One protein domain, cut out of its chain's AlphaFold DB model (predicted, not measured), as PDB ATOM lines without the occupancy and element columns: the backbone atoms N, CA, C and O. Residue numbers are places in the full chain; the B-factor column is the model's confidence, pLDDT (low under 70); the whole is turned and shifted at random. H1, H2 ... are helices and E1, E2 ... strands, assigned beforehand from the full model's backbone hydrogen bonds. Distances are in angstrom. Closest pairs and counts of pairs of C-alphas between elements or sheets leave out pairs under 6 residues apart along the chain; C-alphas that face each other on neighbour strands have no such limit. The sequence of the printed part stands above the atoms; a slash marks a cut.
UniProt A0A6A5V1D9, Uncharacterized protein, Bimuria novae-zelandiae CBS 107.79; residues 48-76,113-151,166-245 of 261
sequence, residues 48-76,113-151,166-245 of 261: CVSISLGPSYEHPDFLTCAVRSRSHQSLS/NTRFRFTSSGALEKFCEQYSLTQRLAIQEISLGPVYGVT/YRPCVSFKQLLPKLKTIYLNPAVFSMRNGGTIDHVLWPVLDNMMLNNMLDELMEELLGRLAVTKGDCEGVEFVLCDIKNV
ATOM      1  N   CYS A  48     198.867 160.389 188.882       83.38
ATOM      2  CA  CYS A  48     197.913 161.248 188.206       83.38
ATOM      3  C   CYS A  48     196.549 160.557 188.244       83.38
ATOM      4  O   CYS A  48     196.375 159.464 187.695       83.38
ATOM      5  N   VAL A  49     195.589 161.176 188.926       85.06
ATOM      6  CA  VAL A  49     194.221 160.662 189.026       85.06
ATOM      7  C   VAL A  49     193.325 161.559 188.197       85.06
ATOM      8  O   VAL A  49     193.118 162.719 188.538       85.06
ATOM      9  N   SER A  50     192.806 161.019 187.098       84.88
ATOM     10  CA  SER A  50     191.822 161.701 186.268       84.88
ATOM     11  C   SER A  50     190.431 161.476 186.836       84.88
ATOM     12  O   SER A  50     190.010 160.339 187.031       84.88
ATOM     13  N   ILE A  51     189.722 162.566 187.080       86.31
ATOM     14  CA  ILE A  51     188.385 162.615 187.646       86.31
ATOM     15  C   ILE A  51     187.465 163.193 186.581       86.31
ATOM     16  O   ILE A  51     187.637 164.327 186.125       86.31
ATOM     17  N   SER A  52     186.482 162.391 186.202       84.38
ATOM     18  CA  SER A  52     185.431 162.757 185.265       84.38
ATOM     19  C   SER A  52     184.060 162.500 185.866       84.38
ATOM     20  O   SER A  52     183.874 161.558 186.634       84.38
ATOM     21  N   LEU A  53     183.073 163.308 185.489       81.88
ATOM     22  CA  LEU A  53     181.677 162.922 185.678       81.88
ATOM     23  C   LEU A  53     181.398 161.770 184.717       81.88
ATOM     24  O   LEU A  53     181.695 161.875 183.524       81.88
ATOM     25  N   GLY A  54     180.933 160.641 185.240       72.12
ATOM     26  CA  GLY A  54     180.650 159.502 184.382       72.12
ATOM     27  C   GLY A  54     179.354 159.703 183.579       72.12
ATOM     28  O   GLY A  54     178.498 160.491 183.971       72.12
ATOM     29  N   PRO A  55     179.165 158.975 182.465       61.44
ATOM     30  CA  PRO A  55     178.003 159.128 181.582       61.44
ATOM     31  C   PRO A  55     176.734 158.395 182.065       61.44
ATOM     32  O   PRO A  55     175.835 158.157 181.268       61.44
ATOM     33  N   SER A  56     176.664 157.964 183.327       52.97
ATOM     34  CA  SER A  56     175.536 157.169 183.834       52.97
ATOM     35  C   SER A  56     174.228 157.936 183.715       52.97
ATOM     36  O   SER A  56     174.009 158.949 184.379       52.97
ATOM     37  N   TYR A  57     173.346 157.375 182.895       48.00
ATOM     38  CA  TYR A  57     171.962 157.793 182.732       48.00
ATOM     39  C   TYR A  57     171.134 157.601 184.014       48.00
ATOM     40  O   TYR A  57     170.107 158.251 184.171       48.00
ATOM     41  N   GLU A  58     171.580 156.739 184.933       52.34
ATOM     42  CA  GLU A  58     170.851 156.411 186.165       52.34
ATOM     43  C   GLU A  58     171.259 157.309 187.340       52.34
ATOM     44  O   GLU A  58     170.444 157.629 188.204       52.34
ATOM     45  N   HIS A  59     172.511 157.773 187.348       56.03
ATOM     46  CA  HIS A  59     173.049 158.649 188.383       56.03
ATOM     47  C   HIS A  59     173.948 159.705 187.736       56.03
ATOM     48  O   HIS A  59     175.144 159.464 187.615       56.03
ATOM     49  N   PRO A  60     173.430 160.882 187.344       56.59
ATOM     50  CA  PRO A  60     174.228 161.923 186.682       56.59
ATOM     51  C   PRO A  60     175.376 162.491 187.547       56.59
ATOM     52  O   PRO A  60     176.216 163.234 187.047       56.59
ATOM     53  N   ASP A  61     175.445 162.106 188.826       59.03
ATOM     54  CA  ASP A  61     176.312 162.710 189.842       59.03
ATOM     55  C   ASP A  61     177.467 161.818 190.337       59.03
ATOM     56  O   ASP A  61     178.178 162.190 191.273       59.03
ATOM     57  N   PHE A  62     177.693 160.642 189.747       66.62
ATOM     58  CA  PHE A  62     178.833 159.802 190.138       66.62
ATOM     59  C   PHE A  62     180.157 160.279 189.520       66.62
ATOM     60  O   PHE A  62     180.272 160.589 188.329       66.62
ATOM     61  N   LEU A  63     181.196 160.277 190.355       69.75
ATOM     62  CA  LEU A  63     182.567 160.495 189.919       69.75
ATOM     63  C   LEU A  63     183.155 159.190 189.389       69.75
ATOM     64  O   LEU A  63     183.128 158.150 190.046       69.75
ATOM     65  N   THR A  64     183.742 159.275 188.203       71.69
ATOM     66  CA  THR A  64     184.601 158.238 187.641       71.69
ATOM     67  C   THR A  64     186.051 158.654 187.827       71.69
ATOM     68  O   THR A  64     186.463 159.727 187.390       71.69
ATOM     69  N   CYS A  65     186.822 157.801 188.499       72.50
ATOM     70  CA  CYS A  65     188.238 158.027 188.759       72.50
ATOM     71  C   CYS A  65     189.064 157.031 187.943       72.50
ATOM     72  O   CYS A  65     188.979 155.823 188.162       72.50
ATOM     73  N   ALA A  66     189.890 157.535 187.032       71.44
ATOM     74  CA  ALA A  66     190.906 156.757 186.338       71.44
ATOM     75  C   ALA A  66     192.274 157.060 186.960       71.44
ATOM     76  O   ALA A  66     192.745 158.197 186.938       71.44
ATOM     77  N   VAL A  67     192.915 156.040 187.529       63.88
ATOM     78  CA  VAL A  67     194.237 156.170 188.157       63.88
ATOM     79  C   VAL A  67     195.307 155.780 187.153       63.88
ATOM     80  O   VAL A  67     195.252 154.691 186.583       63.88
ATOM     81  N   ARG A  68     196.317 156.633 186.980       64.94
ATOM     82  CA  ARG A  68     197.549 156.280 186.277       64.94
ATOM     83  C   ARG A  68     198.747 156.512 187.193       64.94
ATOM     84  O   ARG A  68     198.935 157.605 187.726       64.94
ATOM     85  N   SER A  69     199.553 155.470 187.382       61.53
ATOM     86  CA  SER A  69     200.802 155.551 188.145       61.53
ATOM     87  C   SER A  69     201.983 155.803 187.212       61.53
ATOM     88  O   SER A  69     202.132 155.085 186.219       61.53
ATOM     89  N   ARG A  70     202.850 156.770 187.546       59.31
ATOM     90  CA  ARG A  70     204.100 157.022 186.803       59.31
ATOM     91  C   ARG A  70     205.050 155.825 186.847       59.31
ATOM     92  O   ARG A  70     205.691 155.526 185.844       59.31
ATOM     93  N   SER A  71     205.069 155.083 187.957       54.06
ATOM     94  CA  SER A  71     205.968 153.934 188.162       54.06
ATOM     95  C   SER A  71     205.820 152.815 187.119       54.06
ATOM     96  O   SER A  71     206.732 152.013 186.945       54.06
ATOM     97  N   HIS A  72     204.707 152.774 186.378       47.12
ATOM     98  CA  HIS A  72     204.475 151.769 185.341       47.12
ATOM     99  C   HIS A  72     204.894 152.192 183.926       47.12
ATOM    100  O   HIS A  72     204.913 151.333 183.043       47.12
ATOM    101  N   GLN A  73     205.260 153.454 183.672       46.75
ATOM    102  CA  GLN A  73     205.690 153.870 182.326       46.75
ATOM    103  C   GLN A  73     207.034 153.250 181.918       46.75
ATOM    104  O   GLN A  73     207.234 152.947 180.743       46.75
ATOM    105  N   SER A  74     207.907 152.945 182.880       43.75
ATOM    106  CA  SER A  74     209.182 152.268 182.612       43.75
ATOM    107  C   SER A  74     209.012 150.778 182.282       43.75
ATOM    108  O   SER A  74     209.786 150.232 181.504       43.75
ATOM    109  N   LEU A  75     207.984 150.115 182.828       44.38
ATOM    110  CA  LEU A  75     207.748 148.673 182.636       44.38
ATOM    111  C   LEU A  75     206.801 148.352 181.468       44.38
ATOM    112  O   LEU A  75     206.854 147.259 180.911       44.38
ATOM    113  N   SER A  76     205.942 149.291 181.066       39.22
ATOM    114  CA  SER A  76     204.960 149.079 179.989       39.22
ATOM    115  C   SER A  76     205.544 149.174 178.576       39.22
ATOM    116  O   SER A  76     204.920 148.689 177.638       39.22
ATOM    117  N   ASN A 113     200.541 163.969 197.447       87.00
ATOM    118  CA  ASN A 113     201.434 163.488 196.387       87.00
ATOM    119  C   ASN A 113     200.685 163.087 195.102       87.00
ATOM    120  O   ASN A 113     201.290 162.583 194.155       87.00
ATOM    121  N   THR A 114     199.361 163.260 195.065       86.94
ATOM    122  CA  THR A 114     198.553 162.978 193.876       86.94
ATOM    123  C   THR A 114     198.253 164.267 193.137       86.94
ATOM    124  O   THR A 114     197.715 165.215 193.704       86.94
ATOM    125  N   ARG A 115     198.515 164.254 191.833       89.62
ATOM    126  CA  ARG A 115     198.013 165.264 190.913       89.62
ATOM    127  C   ARG A 115     196.618 164.873 190.452       89.62
ATOM    128  O   ARG A 115     196.443 163.861 189.767       89.62
ATOM    129  N   PHE A 116     195.631 165.691 190.790       90.75
ATOM    130  CA  PHE A 116     194.248 165.452 190.388       90.75
ATOM    131  C   PHE A 116     193.937 166.178 189.087       90.75
ATOM    132  O   PHE A 116     194.017 167.399 189.017       90.75
ATOM    133  N   ARG A 117     193.585 165.431 188.043       88.88
ATOM    134  CA  ARG A 117     193.153 165.979 186.759       88.88
ATOM    135  C   ARG A 117     191.634 165.992 186.714       88.88
ATOM    136  O   ARG A 117     191.023 164.935 186.750       88.88
ATOM    137  N   PHE A 118     191.026 167.157 186.573       88.12
ATOM    138  CA  PHE A 118     189.579 167.301 186.470       88.12
ATOM    139  C   PHE A 118     189.195 167.546 185.024       88.12
ATOM    140  O   PHE A 118     189.715 168.460 184.381       88.12
ATOM    141  N   THR A 119     188.283 166.736 184.490       84.00
ATOM    142  CA  THR A 119     187.810 166.962 183.123       84.00
ATOM    143  C   THR A 119     186.917 168.193 183.040       84.00
ATOM    144  O   THR A 119     186.973 168.881 182.032       84.00
ATOM    145  N   SER A 120     186.135 168.498 184.082       81.50
ATOM    146  CA  SER A 120     185.192 169.623 184.118       81.50
ATOM    147  C   SER A 120     185.092 170.261 185.509       81.50
ATOM    148  O   SER A 120     185.454 169.639 186.511       81.50
ATOM    149  N   SER A 121     184.540 171.477 185.581       80.25
ATOM    150  CA  SER A 121     184.245 172.159 186.852       80.25
ATOM    151  C   SER A 121     183.241 171.400 187.714       80.25
ATOM    152  O   SER A 121     183.406 171.331 188.926       80.25
ATOM    153  N   GLY A 122     182.250 170.751 187.098       83.38
ATOM    154  CA  GLY A 122     181.319 169.881 187.814       83.38
ATOM    155  C   GLY A 122     182.012 168.678 188.462       83.38
ATOM    156  O   GLY A 122     181.682 168.325 189.589       83.38
ATOM    157  N   ALA A 123     183.013 168.085 187.799       85.44
ATOM    158  CA  ALA A 123     183.801 166.998 188.383       85.44
ATOM    159  C   ALA A 123     184.601 167.475 189.605       85.44
ATOM    160  O   ALA A 123     184.675 166.766 190.606       85.44
ATOM    161  N   LEU A 124     185.168 168.683 189.533       88.12
ATOM    162  CA  LEU A 124     185.869 169.309 190.651       88.12
ATOM    163  C   LEU A 124     184.927 169.628 191.820       88.12
ATOM    164  O   LEU A 124     185.252 169.307 192.958       88.12
ATOM    165  N   GLU A 125     183.761 170.219 191.555       87.81
ATOM    166  CA  GLU A 125     182.785 170.550 192.599       87.81
ATOM    167  C   GLU A 125     182.292 169.281 193.303       87.81
ATOM    168  O   GLU A 125     182.414 169.168 194.519       87.81
ATOM    169  N   LYS A 126     181.852 168.273 192.540       86.94
ATOM    170  CA  LYS A 126     181.419 166.980 193.088       86.94
ATOM    171  C   LYS A 126     182.525 166.281 193.869       86.94
ATOM    172  O   LYS A 126     182.261 165.682 194.907       86.94
ATOM    173  N   PHE A 127     183.768 166.369 193.405       90.06
ATOM    174  CA  PHE A 127     184.909 165.874 194.165       90.06
ATOM    175  C   PHE A 127     185.025 166.612 195.501       90.06
ATOM    176  O   PHE A 127     185.079 165.988 196.556       90.06
ATOM    177  N   CYS A 128     184.980 167.938 195.490       90.81
ATOM    178  CA  CYS A 128     185.047 168.723 196.712       90.81
ATOM    179  C   CYS A 128     183.863 168.499 197.669       90.81
ATOM    180  O   CYS A 128     184.048 168.669 198.872       90.81
ATOM    181  N   GLU A 129     182.682 168.120 197.183       88.31
ATOM    182  CA  GLU A 129     181.536 167.731 198.018       88.31
ATOM    183  C   GLU A 129     181.762 166.384 198.730       88.31
ATOM    184  O   GLU A 129     181.288 166.184 199.847       88.31
ATOM    185  N   GLN A 130     182.503 165.458 198.111       88.44
ATOM    186  CA  GLN A 130     182.723 164.104 198.638       88.44
ATOM    187  C   GLN A 130     183.855 164.003 199.666       88.44
ATOM    188  O   GLN A 130     183.891 163.054 200.452       88.44
ATOM    189  N   TYR A 131     184.797 164.948 199.662       89.25
ATOM    190  CA  TYR A 131     185.977 164.904 200.526       89.25
ATOM    191  C   TYR A 131     185.916 165.948 201.640       89.25
ATOM    192  O   TYR A 131     185.458 167.075 201.466       89.25
ATOM    193  N   SER A 132     186.444 165.583 202.810       90.44
ATOM    194  CA  SER A 132     186.509 166.497 203.956       90.44
ATOM    195  C   SER A 132     187.424 167.694 203.673       90.44
ATOM    196  O   SER A 132     188.342 167.619 202.853       90.44
ATOM    197  N   LEU A 133     187.224 168.807 204.387       90.06
ATOM    198  CA  LEU A 133     188.073 169.999 204.249       90.06
ATOM    199  C   LEU A 133     189.565 169.676 204.429       90.06
ATOM    200  O   LEU A 133     190.377 170.120 203.627       90.06
ATOM    201  N   THR A 134     189.923 168.843 205.407       89.94
ATOM    202  CA  THR A 134     191.314 168.430 205.648       89.94
ATOM    203  C   THR A 134     191.928 167.705 204.449       89.94
ATOM    204  O   THR A 134     193.084 167.943 204.114       89.94
ATOM    205  N   GLN A 135     191.161 166.842 203.773       90.25
ATOM    206  CA  GLN A 135     191.626 166.132 202.574       90.25
ATOM    207  C   GLN A 135     191.788 167.083 201.389       90.25
ATOM    208  O   GLN A 135     192.780 167.010 200.672       90.25
ATOM    209  N   ARG A 136     190.844 168.011 201.222       91.12
ATOM    210  CA  ARG A 136     190.877 169.035 200.170       91.12
ATOM    211  C   ARG A 136     192.074 169.970 200.329       91.12
ATOM    212  O   ARG A 136     192.809 170.185 199.377       91.12
ATOM    213  N   LEU A 137     192.343 170.427 201.551       90.50
ATOM    214  CA  LEU A 137     193.505 171.260 201.878       90.50
ATOM    215  C   LEU A 137     194.847 170.515 201.799       90.50
ATOM    216  O   LEU A 137     195.901 171.148 201.816       90.50
ATOM    217  N   ALA A 138     194.841 169.184 201.729       91.12
ATOM    218  CA  ALA A 138     196.059 168.420 201.488       91.12
ATOM    219  C   ALA A 138     196.458 168.407 200.002       91.12
ATOM    220  O   ALA A 138     197.606 168.086 199.705       91.12
ATOM    221  N   ILE A 139     195.553 168.766 199.086       92.56
ATOM    222  CA  ILE A 139     195.812 168.799 197.643       92.56
ATOM    223  C   ILE A 139     196.717 169.982 197.312       92.56
ATOM    224  O   ILE A 139     196.405 171.126 197.632       92.56
ATOM    225  N   GLN A 140     197.835 169.694 196.649       93.62
ATOM    226  CA  GLN A 140     198.823 170.708 196.267       93.62
ATOM    227  C   GLN A 140     198.838 170.978 194.764       93.62
ATOM    228  O   GLN A 140     199.221 172.066 194.343       93.62
ATOM    229  N   GLU A 141     198.413 170.007 193.957       92.75
ATOM    230  CA  GLU A 141     198.494 170.080 192.505       92.75
ATOM    231  C   GLU A 141     197.203 169.606 191.853       92.75
ATOM    232  O   GLU A 141     196.715 168.502 192.116       92.75
ATOM    233  N   ILE A 142     196.691 170.418 190.932       91.94
ATOM    234  CA  ILE A 142     195.552 170.044 190.098       91.94
ATOM    235  C   ILE A 142     195.856 170.302 188.632       91.94
ATOM    236  O   ILE A 142     196.627 171.193 188.292       91.94
ATOM    237  N   SER A 143     195.220 169.538 187.756       89.19
ATOM    238  CA  SER A 143     195.199 169.795 186.326       89.19
ATOM    239  C   SER A 143     193.770 169.989 185.855       89.19
ATOM    240  O   SER A 143     192.880 169.220 186.214       89.19
ATOM    241  N   LEU A 144     193.555 171.009 185.035       85.56
ATOM    242  CA  LEU A 144     192.264 171.309 184.438       85.56
ATOM    243  C   LEU A 144     192.296 170.869 182.974       85.56
ATOM    244  O   LEU A 144     193.141 171.300 182.184       85.56
ATOM    245  N   GLY A 145     191.419 169.926 182.637       73.75
ATOM    246  CA  GLY A 145     191.328 169.336 181.309       73.75
ATOM    247  C   GLY A 145     190.666 170.254 180.274       73.75
ATOM    248  O   GLY A 145     190.040 171.249 180.630       73.75
ATOM    249  N   PRO A 146     190.729 169.883 178.982       63.22
ATOM    250  CA  PRO A 146     190.201 170.682 177.875       63.22
ATOM    251  C   PRO A 146     188.697 170.955 177.961       63.22
ATOM    252  O   PRO A 146     188.234 171.929 177.393       63.22
ATOM    253  N   VAL A 147     187.918 170.165 178.711       56.84
ATOM    254  CA  VAL A 147     186.469 170.403 178.863       56.84
ATOM    255  C   VAL A 147     186.158 171.545 179.852       56.84
ATOM    256  O   VAL A 147     185.004 171.934 179.984       56.84
ATOM    257  N   TYR A 148     187.173 172.177 180.459       52.09
ATOM    258  CA  TYR A 148     187.027 173.533 181.011       52.09
ATOM    259  C   TYR A 148     186.794 174.600 179.929       52.09
ATOM    260  O   TYR A 148     186.359 175.707 180.243       52.09
ATOM    261  N   GLY A 149     187.027 174.259 178.656       46.12
ATOM    262  CA  GLY A 149     186.767 175.117 177.515       46.12
ATOM    263  C   GLY A 149     186.362 174.323 176.272       46.12
ATOM    264  O   GLY A 149     187.190 173.778 175.557       46.12
ATOM    265  N   VAL A 150     185.078 174.396 175.915       48.22
ATOM    266  CA  VAL A 150     184.674 174.441 174.498       48.22
ATOM    267  C   VAL A 150     184.867 173.148 173.684       48.22
ATOM    268  O   VAL A 150     185.418 173.191 172.593       48.22
ATOM    269  N   THR A 151     184.339 171.991 174.096       42.03
ATOM    270  CA  THR A 151     184.135 170.908 173.108       42.03
ATOM    271  C   THR A 151     182.682 170.829 172.659       42.03
ATOM    272  O   THR A 151     181.795 170.412 173.392       42.03
ATOM    273  N   TYR A 166     177.361 177.447 182.945       59.41
ATOM    274  CA  TYR A 166     178.578 177.143 183.668       59.41
ATOM    275  C   TYR A 166     178.294 177.442 185.132       59.41
ATOM    276  O   TYR A 166     178.225 178.595 185.553       59.41
ATOM    277  N   ARG A 167     178.018 176.378 185.894       64.69
ATOM    278  CA  ARG A 167     177.887 176.477 187.338       64.69
ATOM    279  C   ARG A 167     179.291 176.678 187.863       64.69
ATOM    280  O   ARG A 167     180.131 175.793 187.662       64.69
ATOM    281  N   PRO A 168     179.575 177.819 188.480       66.75
ATOM    282  CA  PRO A 168     180.947 178.052 188.821       66.75
ATOM    283  C   PRO A 168     181.304 177.290 190.104       66.75
ATOM    284  O   PRO A 168     180.453 177.028 190.956       66.75
ATOM    285  N   CYS A 169     182.570 176.892 190.211       76.50
ATOM    286  CA  CYS A 169     183.030 175.983 191.257       76.50
ATOM    287  C   CYS A 169     183.333 176.754 192.551       76.50
ATOM    288  O   CYS A 169     184.453 177.220 192.760       76.50
ATOM    289  N   VAL A 170     182.338 176.911 193.432       80.00
ATOM    290  CA  VAL A 170     182.502 177.595 194.733       80.00
ATOM    291  C   VAL A 170     183.584 176.912 195.565       80.00
ATOM    292  O   VAL A 170     184.377 177.576 196.240       80.00
ATOM    293  N   SER A 171     183.654 175.584 195.480       84.62
ATOM    294  CA  SER A 171     184.620 174.793 196.232       84.62
ATOM    295  C   SER A 171     186.068 175.022 195.796       84.62
ATOM    296  O   SER A 171     186.982 174.763 196.580       84.62
ATOM    297  N   PHE A 172     186.306 175.554 194.594       84.44
ATOM    298  CA  PHE A 172     187.660 175.838 194.126       84.44
ATOM    299  C   PHE A 172     188.384 176.847 195.031       84.44
ATOM    300  O   PHE A 172     189.552 176.646 195.365       84.44
ATOM    301  N   LYS A 173     187.668 177.859 195.544       84.12
ATOM    302  CA  LYS A 173     188.224 178.852 196.483       84.12
ATOM    303  C   LYS A 173     188.787 178.217 197.755       84.12
ATOM    304  O   LYS A 173     189.738 178.729 198.333       84.12
ATOM    305  N   GLN A 174     188.226 177.084 198.178       86.19
ATOM    306  CA  GLN A 174     188.665 176.373 199.379       86.19
ATOM    307  C   GLN A 174     189.991 175.631 199.163       86.19
ATOM    308  O   GLN A 174     190.704 175.374 200.128       86.19
ATOM    309  N   LEU A 175     190.332 175.295 197.914       86.25
ATOM    310  CA  LEU A 175     191.595 174.634 197.574       86.25
ATOM    311  C   LEU A 175     192.752 175.630 197.473       86.25
ATOM    312  O   LEU A 175     193.885 175.289 197.814       86.25
ATOM    313  N   LEU A 176     192.465 176.861 197.039       86.19
ATOM    314  CA  LEU A 176     193.481 177.856 196.693       86.19
ATOM    315  C   LEU A 176     194.584 178.036 197.734       86.19
ATOM    316  O   LEU A 176     195.736 177.897 197.340       86.19
ATOM    317  N   PRO A 177     194.312 178.203 199.042       89.06
ATOM    318  CA  PRO A 177     195.364 178.485 200.022       89.06
ATOM    319  C   PRO A 177     196.483 177.434 200.115       89.06
ATOM    320  O   PRO A 177     197.527 177.693 200.715       89.06
ATOM    321  N   LYS A 178     196.258 176.217 199.603       90.62
ATOM    322  CA  LYS A 178     197.218 175.103 199.650       90.62
ATOM    323  C   LYS A 178     197.660 174.610 198.276       90.62
ATOM    324  O   LYS A 178     198.638 173.860 198.206       90.62
ATOM    325  N   LEU A 179     197.000 175.056 197.207       91.12
ATOM    326  CA  LEU A 179     197.430 174.764 195.849       91.12
ATOM    327  C   LEU A 179     198.761 175.459 195.576       91.12
ATOM    328  O   LEU A 179     198.898 176.666 195.736       91.12
ATOM    329  N   LYS A 180     199.746 174.676 195.155       91.81
ATOM    330  CA  LYS A 180     201.044 175.162 194.687       91.81
ATOM    331  C   LYS A 180     201.039 175.381 193.186       91.81
ATOM    332  O   LYS A 180     201.644 176.335 192.714       91.81
ATOM    333  N   THR A 181     200.372 174.493 192.449       90.00
ATOM    334  CA  THR A 181     200.427 174.500 190.986       90.00
ATOM    335  C   THR A 181     199.093 174.096 190.373       90.00
ATOM    336  O   THR A 181     198.479 173.100 190.767       90.00
ATOM    337  N   ILE A 182     198.663 174.871 189.381       88.81
ATOM    338  CA  ILE A 182     197.478 174.620 188.565       88.81
ATOM    339  C   ILE A 182     197.956 174.378 187.139       88.81
ATOM    340  O   ILE A 182     198.454 175.285 186.478       88.81
ATOM    341  N   TYR A 183     197.801 173.150 186.663       86.81
ATOM    342  CA  TYR A 183     198.212 172.764 185.322       86.81
ATOM    343  C   TYR A 183     197.072 172.958 184.327       86.81
ATOM    344  O   TYR A 183     196.031 172.302 184.440       86.81
ATOM    345  N   LEU A 184     197.283 173.787 183.310       82.88
ATOM    346  CA  LEU A 184     196.355 173.902 182.187       82.88
ATOM    347  C   LEU A 184     196.771 172.974 181.048       82.88
ATOM    348  O   LEU A 184     197.943 172.911 180.659       82.88
ATOM    349  N   ASN A 185     195.793 172.239 180.516       74.38
ATOM    350  CA  ASN A 185     196.002 171.410 179.340       74.38
ATOM    351  C   ASN A 185     196.140 172.297 178.091       74.38
ATOM    352  O   ASN A 185     195.265 173.127 177.838       74.38
ATOM    353  N   PRO A 186     197.179 172.109 177.265       66.69
ATOM    354  CA  PRO A 186     197.410 172.972 176.119       66.69
ATOM    355  C   PRO A 186     196.338 172.836 175.031       66.69
ATOM    356  O   PRO A 186     196.113 173.761 174.252       66.69
ATOM    357  N   ALA A 187     195.626 171.705 174.990       67.06
ATOM    358  CA  ALA A 187     194.497 171.502 174.090       67.06
ATOM    359  C   ALA A 187     193.356 172.504 174.346       67.06
ATOM    360  O   ALA A 187     192.551 172.737 173.448       67.06
ATOM    361  N   VAL A 188     193.318 173.142 175.526       62.25
ATOM    362  CA  VAL A 188     192.421 174.274 175.800       62.25
ATOM    363  C   VAL A 188     192.757 175.462 174.875       62.25
ATOM    364  O   VAL A 188     191.847 176.129 174.391       62.25
ATOM    365  N   PHE A 189     194.040 175.692 174.556       61.81
ATOM    366  CA  PHE A 189     194.484 176.771 173.656       61.81
ATOM    367  C   PHE A 189     194.423 176.379 172.172       61.81
ATOM    368  O   PHE A 189     194.268 177.233 171.306       61.81
ATOM    369  N   SER A 190     194.497 175.080 171.867       57.56
ATOM    370  CA  SER A 190     194.533 174.548 170.496       57.56
ATOM    371  C   SER A 190     193.263 174.807 169.667       57.56
ATOM    372  O   SER A 190     193.275 174.556 168.462       57.56
ATOM    373  N   MET A 191     192.153 175.247 170.268       51.44
ATOM    374  CA  MET A 191     190.845 175.266 169.596       51.44
ATOM    375  C   MET A 191     190.469 176.573 168.887       51.44
ATOM    376  O   MET A 191     189.362 176.663 168.352       51.44
ATOM    377  N   ARG A 192     191.353 177.577 168.804       50.84
ATOM    378  CA  ARG A 192     191.090 178.770 167.981       50.84
ATOM    379  C   ARG A 192     192.314 179.224 167.195       50.84
ATOM    380  O   ARG A 192     193.375 179.458 167.759       50.84
ATOM    381  N   ASN A 193     192.102 179.401 165.892       48.53
ATOM    382  CA  ASN A 193     192.996 180.049 164.935       48.53
ATOM    383  C   ASN A 193     193.526 181.392 165.485       48.53
ATOM    384  O   ASN A 193     192.858 182.412 165.341       48.53
ATOM    385  N   GLY A 194     194.699 181.396 166.126       56.88
ATOM    386  CA  GLY A 194     195.403 182.623 166.525       56.88
ATOM    387  C   GLY A 194     194.857 183.368 167.750       56.88
ATOM    388  O   GLY A 194     195.073 184.571 167.857       56.88
ATOM    389  N   GLY A 195     194.149 182.704 168.671       57.94
ATOM    390  CA  GLY A 195     193.755 183.339 169.937       57.94
ATOM    391  C   GLY A 195     194.963 183.624 170.840       57.94
ATOM    392  O   GLY A 195     195.817 182.758 171.010       57.94
ATOM    393  N   THR A 196     195.033 184.820 171.430       62.72
ATOM    394  CA  THR A 196     195.991 185.154 172.500       62.72
ATOM    395  C   THR A 196     195.702 184.333 173.764       62.72
ATOM    396  O   THR A 196     194.590 183.817 173.927       62.72
ATOM    397  N   ILE A 197     196.683 184.217 174.675       62.94
ATOM    398  CA  ILE A 197     196.485 183.567 175.988       62.94
ATOM    399  C   ILE A 197     195.242 184.132 176.672       62.94
ATOM    400  O   ILE A 197     194.434 183.360 177.180       62.94
ATOM    401  N   ASP A 198     195.061 185.452 176.628       62.84
ATOM    402  CA  ASP A 198     193.967 186.162 177.289       62.84
ATOM    403  C   ASP A 198     192.596 185.604 176.896       62.84
ATOM    404  O   ASP A 198     191.742 185.374 177.750       62.84
ATOM    405  N   HIS A 199     192.395 185.279 175.617       62.34
ATOM    406  CA  HIS A 199     191.131 184.721 175.129       62.34
ATOM    407  C   HIS A 199     190.826 183.308 175.634       62.34
ATOM    408  O   HIS A 199     189.693 182.846 175.496       62.34
ATOM    409  N   VAL A 200     191.818 182.614 176.188       62.81
ATOM    410  CA  VAL A 200     191.684 181.257 176.720       62.81
ATOM    411  C   VAL A 200     191.717 181.261 178.243       62.81
ATOM    412  O   VAL A 200     190.951 180.536 178.877       62.81
ATOM    413  N   LEU A 201     192.559 182.113 178.825       68.31
ATOM    414  CA  LEU A 201     192.675 182.294 180.261       68.31
ATOM    415  C   LEU A 201     191.374 182.840 180.834       68.31
ATOM    416  O   LEU A 201     190.839 182.233 181.754       68.31
ATOM    417  N   TRP A 202     190.831 183.915 180.254       68.31
ATOM    418  CA  TRP A 202     189.625 184.555 180.775       68.31
ATOM    419  C   TRP A 202     188.452 183.585 180.884       68.31
ATOM    420  O   TRP A 202     187.945 183.438 181.980       68.31
ATOM    421  N   PRO A 203     188.076 182.793 179.863       67.25
ATOM    422  CA  PRO A 203     187.013 181.802 180.023       67.25
ATOM    423  C   PRO A 203     187.285 180.742 181.096       67.25
ATOM    424  O   PRO A 203     186.355 180.302 181.765       67.25
ATOM    425  N   VAL A 204     188.537 180.300 181.259       67.50
ATOM    426  CA  VAL A 204     188.899 179.328 182.303       67.50
ATOM    427  C   VAL A 204     188.753 179.963 183.685       67.50
ATOM    428  O   VAL A 204     188.159 179.353 184.569       67.50
ATOM    429  N   LEU A 205     189.230 181.194 183.850       71.31
ATOM    430  CA  LEU A 205     189.144 181.977 185.079       71.31
ATOM    431  C   LEU A 205     187.682 182.361 185.393       71.31
ATOM    432  O   LEU A 205     187.190 182.097 186.491       71.31
ATOM    433  N   ASP A 206     186.923 182.837 184.413       67.69
ATOM    434  CA  ASP A 206     185.482 183.088 184.500       67.69
ATOM    435  C   ASP A 206     184.724 181.828 184.936       67.69
ATOM    436  O   ASP A 206     183.931 181.864 185.880       67.69
ATOM    437  N   ASN A 207     185.019 180.673 184.324       64.69
ATOM    438  CA  ASN A 207     184.424 179.384 184.700       64.69
ATOM    439  C   ASN A 207     184.855 178.912 186.098       64.69
ATOM    440  O   ASN A 207     184.120 178.179 186.768       64.69
ATOM    441  N   MET A 208     186.030 179.338 186.560       67.00
ATOM    442  CA  MET A 208     186.518 179.132 187.928       67.00
ATOM    443  C   MET A 208     185.952 180.163 188.919       67.00
ATOM    444  O   MET A 208     186.268 180.113 190.106       67.00
ATOM    445  N   MET A 209     185.030 181.017 188.465       59.53
ATOM    446  CA  MET A 209     184.310 182.015 189.252       59.53
ATOM    447  C   MET A 209     185.174 183.140 189.820       59.53
ATOM    448  O   MET A 209     184.910 183.639 190.921       59.53
ATOM    449  N   LEU A 210     186.193 183.563 189.072       61.16
ATOM    450  CA  LEU A 210     187.043 184.665 189.515       61.16
ATOM    451  C   LEU A 210     186.444 186.050 189.244       61.16
ATOM    452  O   LEU A 210     186.970 187.020 189.768       61.16
ATOM    453  N   ASN A 211     185.304 186.155 188.550       56.69
ATOM    454  CA  ASN A 211     184.688 187.446 188.188       56.69
ATOM    455  C   ASN A 211     184.304 188.323 189.395       56.69
ATOM    456  O   ASN A 211     184.084 189.516 189.235       56.69
ATOM    457  N   ASN A 212     184.245 187.739 190.597       59.16
ATOM    458  CA  ASN A 212     184.017 188.446 191.862       59.16
ATOM    459  C   ASN A 212     185.186 188.294 192.850       59.16
ATOM    460  O   ASN A 212     185.006 188.477 194.055       59.16
ATOM    461  N   MET A 213     186.351 187.839 192.396       61.53
ATOM    462  CA  MET A 213     187.540 187.791 193.236       61.53
ATOM    463  C   MET A 213     188.368 189.043 193.011       61.53
ATOM    464  O   MET A 213     188.499 189.515 191.890       61.53
ATOM    465  N   LEU A 214     188.885 189.578 194.112       62.16
ATOM    466  CA  LEU A 214     189.754 190.747 194.121       62.16
ATOM    467  C   LEU A 214     190.978 190.501 193.229       62.16
ATOM    468  O   LEU A 214     191.482 189.374 193.184       62.16
ATOM    469  N   ASP A 215     191.474 191.563 192.593       73.31
ATOM    470  CA  ASP A 215     192.687 191.563 191.760       73.31
ATOM    471  C   ASP A 215     193.876 190.867 192.455       73.31
ATOM    472  O   ASP A 215     194.667 190.168 191.825       73.31
ATOM    473  N   GLU A 216     193.949 190.954 193.786       74.50
ATOM    474  CA  GLU A 216     194.963 190.285 194.609       74.50
ATOM    475  C   GLU A 216     194.995 188.760 194.424       74.50
ATOM    476  O   GLU A 216     196.065 188.150 194.375       74.50
ATOM    477  N   LEU A 217     193.831 188.119 194.292       75.19
ATOM    478  CA  LEU A 217     193.761 186.664 194.181       75.19
ATOM    479  C   LEU A 217     194.016 186.181 192.750       75.19
ATOM    480  O   LEU A 217     194.410 185.032 192.545       75.19
ATOM    481  N   MET A 218     193.810 187.062 191.769       75.00
ATOM    482  CA  MET A 218     194.191 186.830 190.378       75.00
ATOM    483  C   MET A 218     195.710 186.745 190.243       75.00
ATOM    484  O   MET A 218     196.209 185.789 189.658       75.00
ATOM    485  N   GLU A 219     196.449 187.664 190.862       79.69
ATOM    486  CA  GLU A 219     197.917 187.630 190.899       79.69
ATOM    487  C   GLU A 219     198.457 186.359 191.574       79.69
ATOM    488  O   GLU A 219     199.377 185.702 191.072       79.69
ATOM    489  N   GLU A 220     197.852 185.953 192.696       82.38
ATOM    490  CA  GLU A 220     198.195 184.703 193.383       82.38
ATOM    491  C   GLU A 220     197.957 183.476 192.487       82.38
ATOM    492  O   GLU A 220     198.771 182.548 192.454       82.38
ATOM    493  N   LEU A 221     196.856 183.475 191.738       79.31
ATOM    494  CA  LEU A 221     196.498 182.415 190.801       79.31
ATOM    495  C   LEU A 221     197.428 182.346 189.596       79.31
ATOM    496  O   LEU A 221     197.894 181.256 189.256       79.31
ATOM    497  N   LEU A 222     197.727 183.489 188.984       81.12
ATOM    498  CA  LEU A 222     198.673 183.596 187.878       81.12
ATOM    499  C   LEU A 222     200.061 183.110 188.302       81.12
ATOM    500  O   LEU A 222     200.698 182.363 187.566       81.12
ATOM    501  N   GLY A 223     200.484 183.417 189.533       82.62
ATOM    502  CA  GLY A 223     201.737 182.912 190.099       82.62
ATOM    503  C   GLY A 223     201.779 181.404 190.370       82.62
ATOM    504  O   GLY A 223     202.850 180.875 190.657       82.62
ATOM    505  N   ARG A 224     200.643 180.707 190.287       84.75
ATOM    506  CA  ARG A 224     200.535 179.247 190.460       84.75
ATOM    507  C   ARG A 224     200.220 178.518 189.162       84.75
ATOM    508  O   ARG A 224     200.164 177.286 189.154       84.75
ATOM    509  N   LEU A 225     199.961 179.248 188.083       82.88
ATOM    510  CA  LEU A 225     199.555 178.660 186.825       82.88
ATOM    511  C   LEU A 225     200.772 178.109 186.085       82.88
ATOM    512  O   LEU A 225     201.755 178.807 185.864       82.88
ATOM    513  N   ALA A 226     200.684 176.852 185.671       81.81
ATOM    514  CA  ALA A 226     201.663 176.214 184.812       81.81
ATOM    515  C   ALA A 226     200.954 175.695 183.561       81.81
ATOM    516  O   ALA A 226     200.006 174.909 183.633       81.81
ATOM    517  N   VAL A 227     201.414 176.112 182.388       73.62
ATOM    518  CA  VAL A 227     200.973 175.513 181.126       73.62
ATOM    519  C   VAL A 227     201.823 174.270 180.870       73.62
ATOM    520  O   VAL A 227     203.003 174.229 181.193       73.62
ATOM    521  N   THR A 228     201.229 173.204 180.345       69.44
ATOM    522  CA  THR A 228     201.969 171.971 180.018       69.44
ATOM    523  C   THR A 228     201.959 171.755 178.511       69.44
ATOM    524  O   THR A 228     201.033 172.208 177.853       69.44
ATOM    525  N   LYS A 229     202.970 171.092 177.929       58.12
ATOM    526  CA  LYS A 229     203.045 170.835 176.472       58.12
ATOM    527  C   LYS A 229     202.279 169.573 176.032       58.12
ATOM    528  O   LYS A 229     202.324 169.184 174.872       58.12
ATOM    529  N   GLY A 230     201.522 168.937 176.926       58.88
ATOM    530  CA  GLY A 230     200.701 167.776 176.591       58.88
ATOM    531  C   GLY A 230     199.815 167.319 177.744       58.88
ATOM    532  O   GLY A 230     199.806 167.914 178.821       58.88
ATOM    533  N   ASP A 231     199.084 166.230 177.523       53.94
ATOM    534  CA  ASP A 231     198.364 165.541 178.590       53.94
ATOM    535  C   ASP A 231     199.345 165.103 179.669       53.94
ATOM    536  O   ASP A 231     200.410 164.626 179.328       53.94
ATOM    537  N   CYS A 232     198.999 165.203 180.956       52.16
ATOM    538  CA  CYS A 232     199.852 164.925 182.132       52.16
ATOM    539  C   CYS A 232     200.534 163.526 182.186       52.16
ATOM    540  O   CYS A 232     201.117 163.146 183.198       52.16
ATOM    541  N   GLU A 233     200.422 162.761 181.108       52.00
ATOM    542  CA  GLU A 233     200.817 161.400 180.792       52.00
ATOM    543  C   GLU A 233     202.298 161.236 180.400       52.00
ATOM    544  O   GLU A 233     202.659 160.163 179.931       52.00
ATOM    545  N   GLY A 234     203.166 162.230 180.625       43.72
ATOM    546  CA  GLY A 234     204.624 162.091 180.431       43.72
ATOM    547  C   GLY A 234     205.272 163.212 179.618       43.72
ATOM    548  O   GLY A 234     206.032 162.942 178.697       43.72
ATOM    549  N   VAL A 235     204.939 164.466 179.918       39.72
ATOM    550  CA  VAL A 235     205.280 165.613 179.063       39.72
ATOM    551  C   VAL A 235     206.399 166.427 179.683       39.72
ATOM    552  O   VAL A 235     206.338 166.751 180.869       39.72
ATOM    553  N   GLU A 236     207.353 166.811 178.836       42.03
ATOM    554  CA  GLU A 236     208.198 167.991 179.006       42.03
ATOM    555  C   GLU A 236     207.348 169.193 179.435       42.03
ATOM    556  O   GLU A 236     206.396 169.613 178.762       42.03
ATOM    557  N   PHE A 237     207.676 169.738 180.598       41.12
ATOM    558  CA  PHE A 237     207.021 170.932 181.088       41.12
ATOM    559  C   PHE A 237     207.593 172.126 180.350       41.12
ATOM    560  O   PHE A 237     208.804 172.319 180.259       41.12
ATOM    561  N   VAL A 238     206.688 172.956 179.862       45.44
ATOM    562  CA  VAL A 238     207.035 174.296 179.442       45.44
ATOM    563  C   VAL A 238     206.496 175.201 180.525       45.44
ATOM    564  O   VAL A 238     205.323 175.562 180.511       45.44
ATOM    565  N   LEU A 239     207.334 175.515 181.512       44.34
ATOM    566  CA  LEU A 239     206.986 176.562 182.459       44.34
ATOM    567  C   LEU A 239     206.947 177.874 181.671       44.34
ATOM    568  O   LEU A 239     207.978 178.474 181.381       44.34
ATOM    569  N   CYS A 240     205.749 178.288 181.278       48.19
ATOM    570  CA  CYS A 240     205.521 179.656 180.864       48.19
ATOM    571  C   CYS A 240     205.328 180.438 182.161       48.19
ATOM    572  O   CYS A 240     204.302 180.277 182.820       48.19
ATOM    573  N   ASP A 241     206.332 181.213 182.567       51.28
ATOM    574  CA  ASP A 241     206.148 182.181 183.643       51.28
ATOM    575  C   ASP A 241     205.269 183.305 183.098       51.28
ATOM    576  O   ASP A 241     205.734 184.212 182.408       51.28
ATOM    577  N   ILE A 242     203.962 183.184 183.334       54.34
ATOM    578  CA  ILE A 242     202.956 184.103 182.793       54.34
ATOM    579  C   ILE A 242     203.195 185.525 183.310       54.34
ATOM    580  O   ILE A 242     202.849 186.475 182.620       54.34
ATOM    581  N   LYS A 243     203.884 185.691 184.450       52.47
ATOM    582  CA  LYS A 243     204.249 187.012 184.983       52.47
ATOM    583  C   LYS A 243     205.128 187.833 184.038       52.47
ATOM    584  O   LYS A 243     205.160 189.052 184.165       52.47
ATOM    585  N   ASN A 244     205.827 187.180 183.108       48.34
ATOM    586  CA  ASN A 244     206.717 187.833 182.147       48.34
ATOM    587  C   ASN A 244     206.132 187.918 180.730       48.34
ATOM    588  O   ASN A 244     206.802 188.432 179.837       48.34
ATOM    589  N   VAL A 245     204.916 187.411 180.502       52.81
ATOM    590  CA  VAL A 245     204.211 187.593 179.228       52.81
ATOM    591  C   VAL A 245     203.398 188.877 179.359       52.81
ATOM    592  O   VAL A 245     202.476 188.939 180.171       52.81
TER     593      VAL A 245
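What this domain is: This is residues 48 to 76, 113 to 151 and 166 to 245 of the 261 residues of an uncharacterized protein of Bimuria novae-zelandiae CBS 107.79 (UniProt A0A6A5V1D9). A strongly twisted wall of six strands, E2 E1 E3 E4 E5 E6, runs through the domain, with H2 packed over one face at E1. H3 and H4 sit together near H2, H5 and H6 lie toward the E6 end, and H1 lies far out beyond the end of E2. The printed part has 148 residues, with six named helices and six named strands in the order E1 E2 H1 E3 H2 H3 E4 H4 E5 H5 H6 E6; the sheet and the class are mixed. It is compact, with a radius of gyration of the C-alphas of 15.3 A, and rounded, with spans of 40 by 39 by 31 A.

How they stand to each other: Start with E1, residues 48 to 53, and E2, residues 63 to 69, an antiparallel hairpin; N 50 and O 66 are 2.8 A apart. H1, residues 70 to 76, is not on the sheet. E3, residues 114 to 118, is parallel to E1, with N 51 and O 117 at 2.7 A. H2, residues 121 to 130, is over E1 at a height over the sheet of 8.1 A, making two layers, helix on sheet; their closest C-alphas, Leu 53 and Ala 123, are 5.3 A apart. H3, residues 133 to 137, touches H4, residues 172 to 178, closest at C-alphas 137 and 178, 5.8 A. E4, residues 141 to 144, is parallel to E3, with N 118 and O 143 at 2.8 A, and to E5, residues 181 to 184, with N 183 and O 142 at 2.8 A. H5, residues 198 to 207, is not on the sheet; H6, residues 215 to 222, only grazes it with residues 219 to 222. E6, residues 225 to 227, is parallel to E5, with N 226 and O 182 at 2.8 A. E3, H2 H3, E4 and E5, H5 H6, E6 are strand-helix-strand units, parallel neighbours joined through helices, with right-handed crossovers. In H2, H3 and H6 every O i to N i+4 pair is within hydrogen-bond range; H5 has 5 of 6, and H1 and H4 each have 1 of 3, with 2 of 4 O i to N i+3 pairs.

Where its parts are: Find C-alpha 48 at (197.913, 161.248, 188.206), where E1 begins its 16.5 A; E2 spans 19.0 A, H2 14.4 A and H5 13.9 A. E6 ends at C-alpha 227, (200.973, 175.513, 181.126).

The domain as a whole: The C-alphas of Glu 58 and Asn 244, the farthest apart, are 47.9 A apart. Cuts leave gaps of 22.1 A from C-alpha 76 to 113 and 13.5 A from 151 to 166. The link E5 to H5 is long. Mean pLDDT of the printed part is 70.5; 74 residues are under 70, among them 228 to 245.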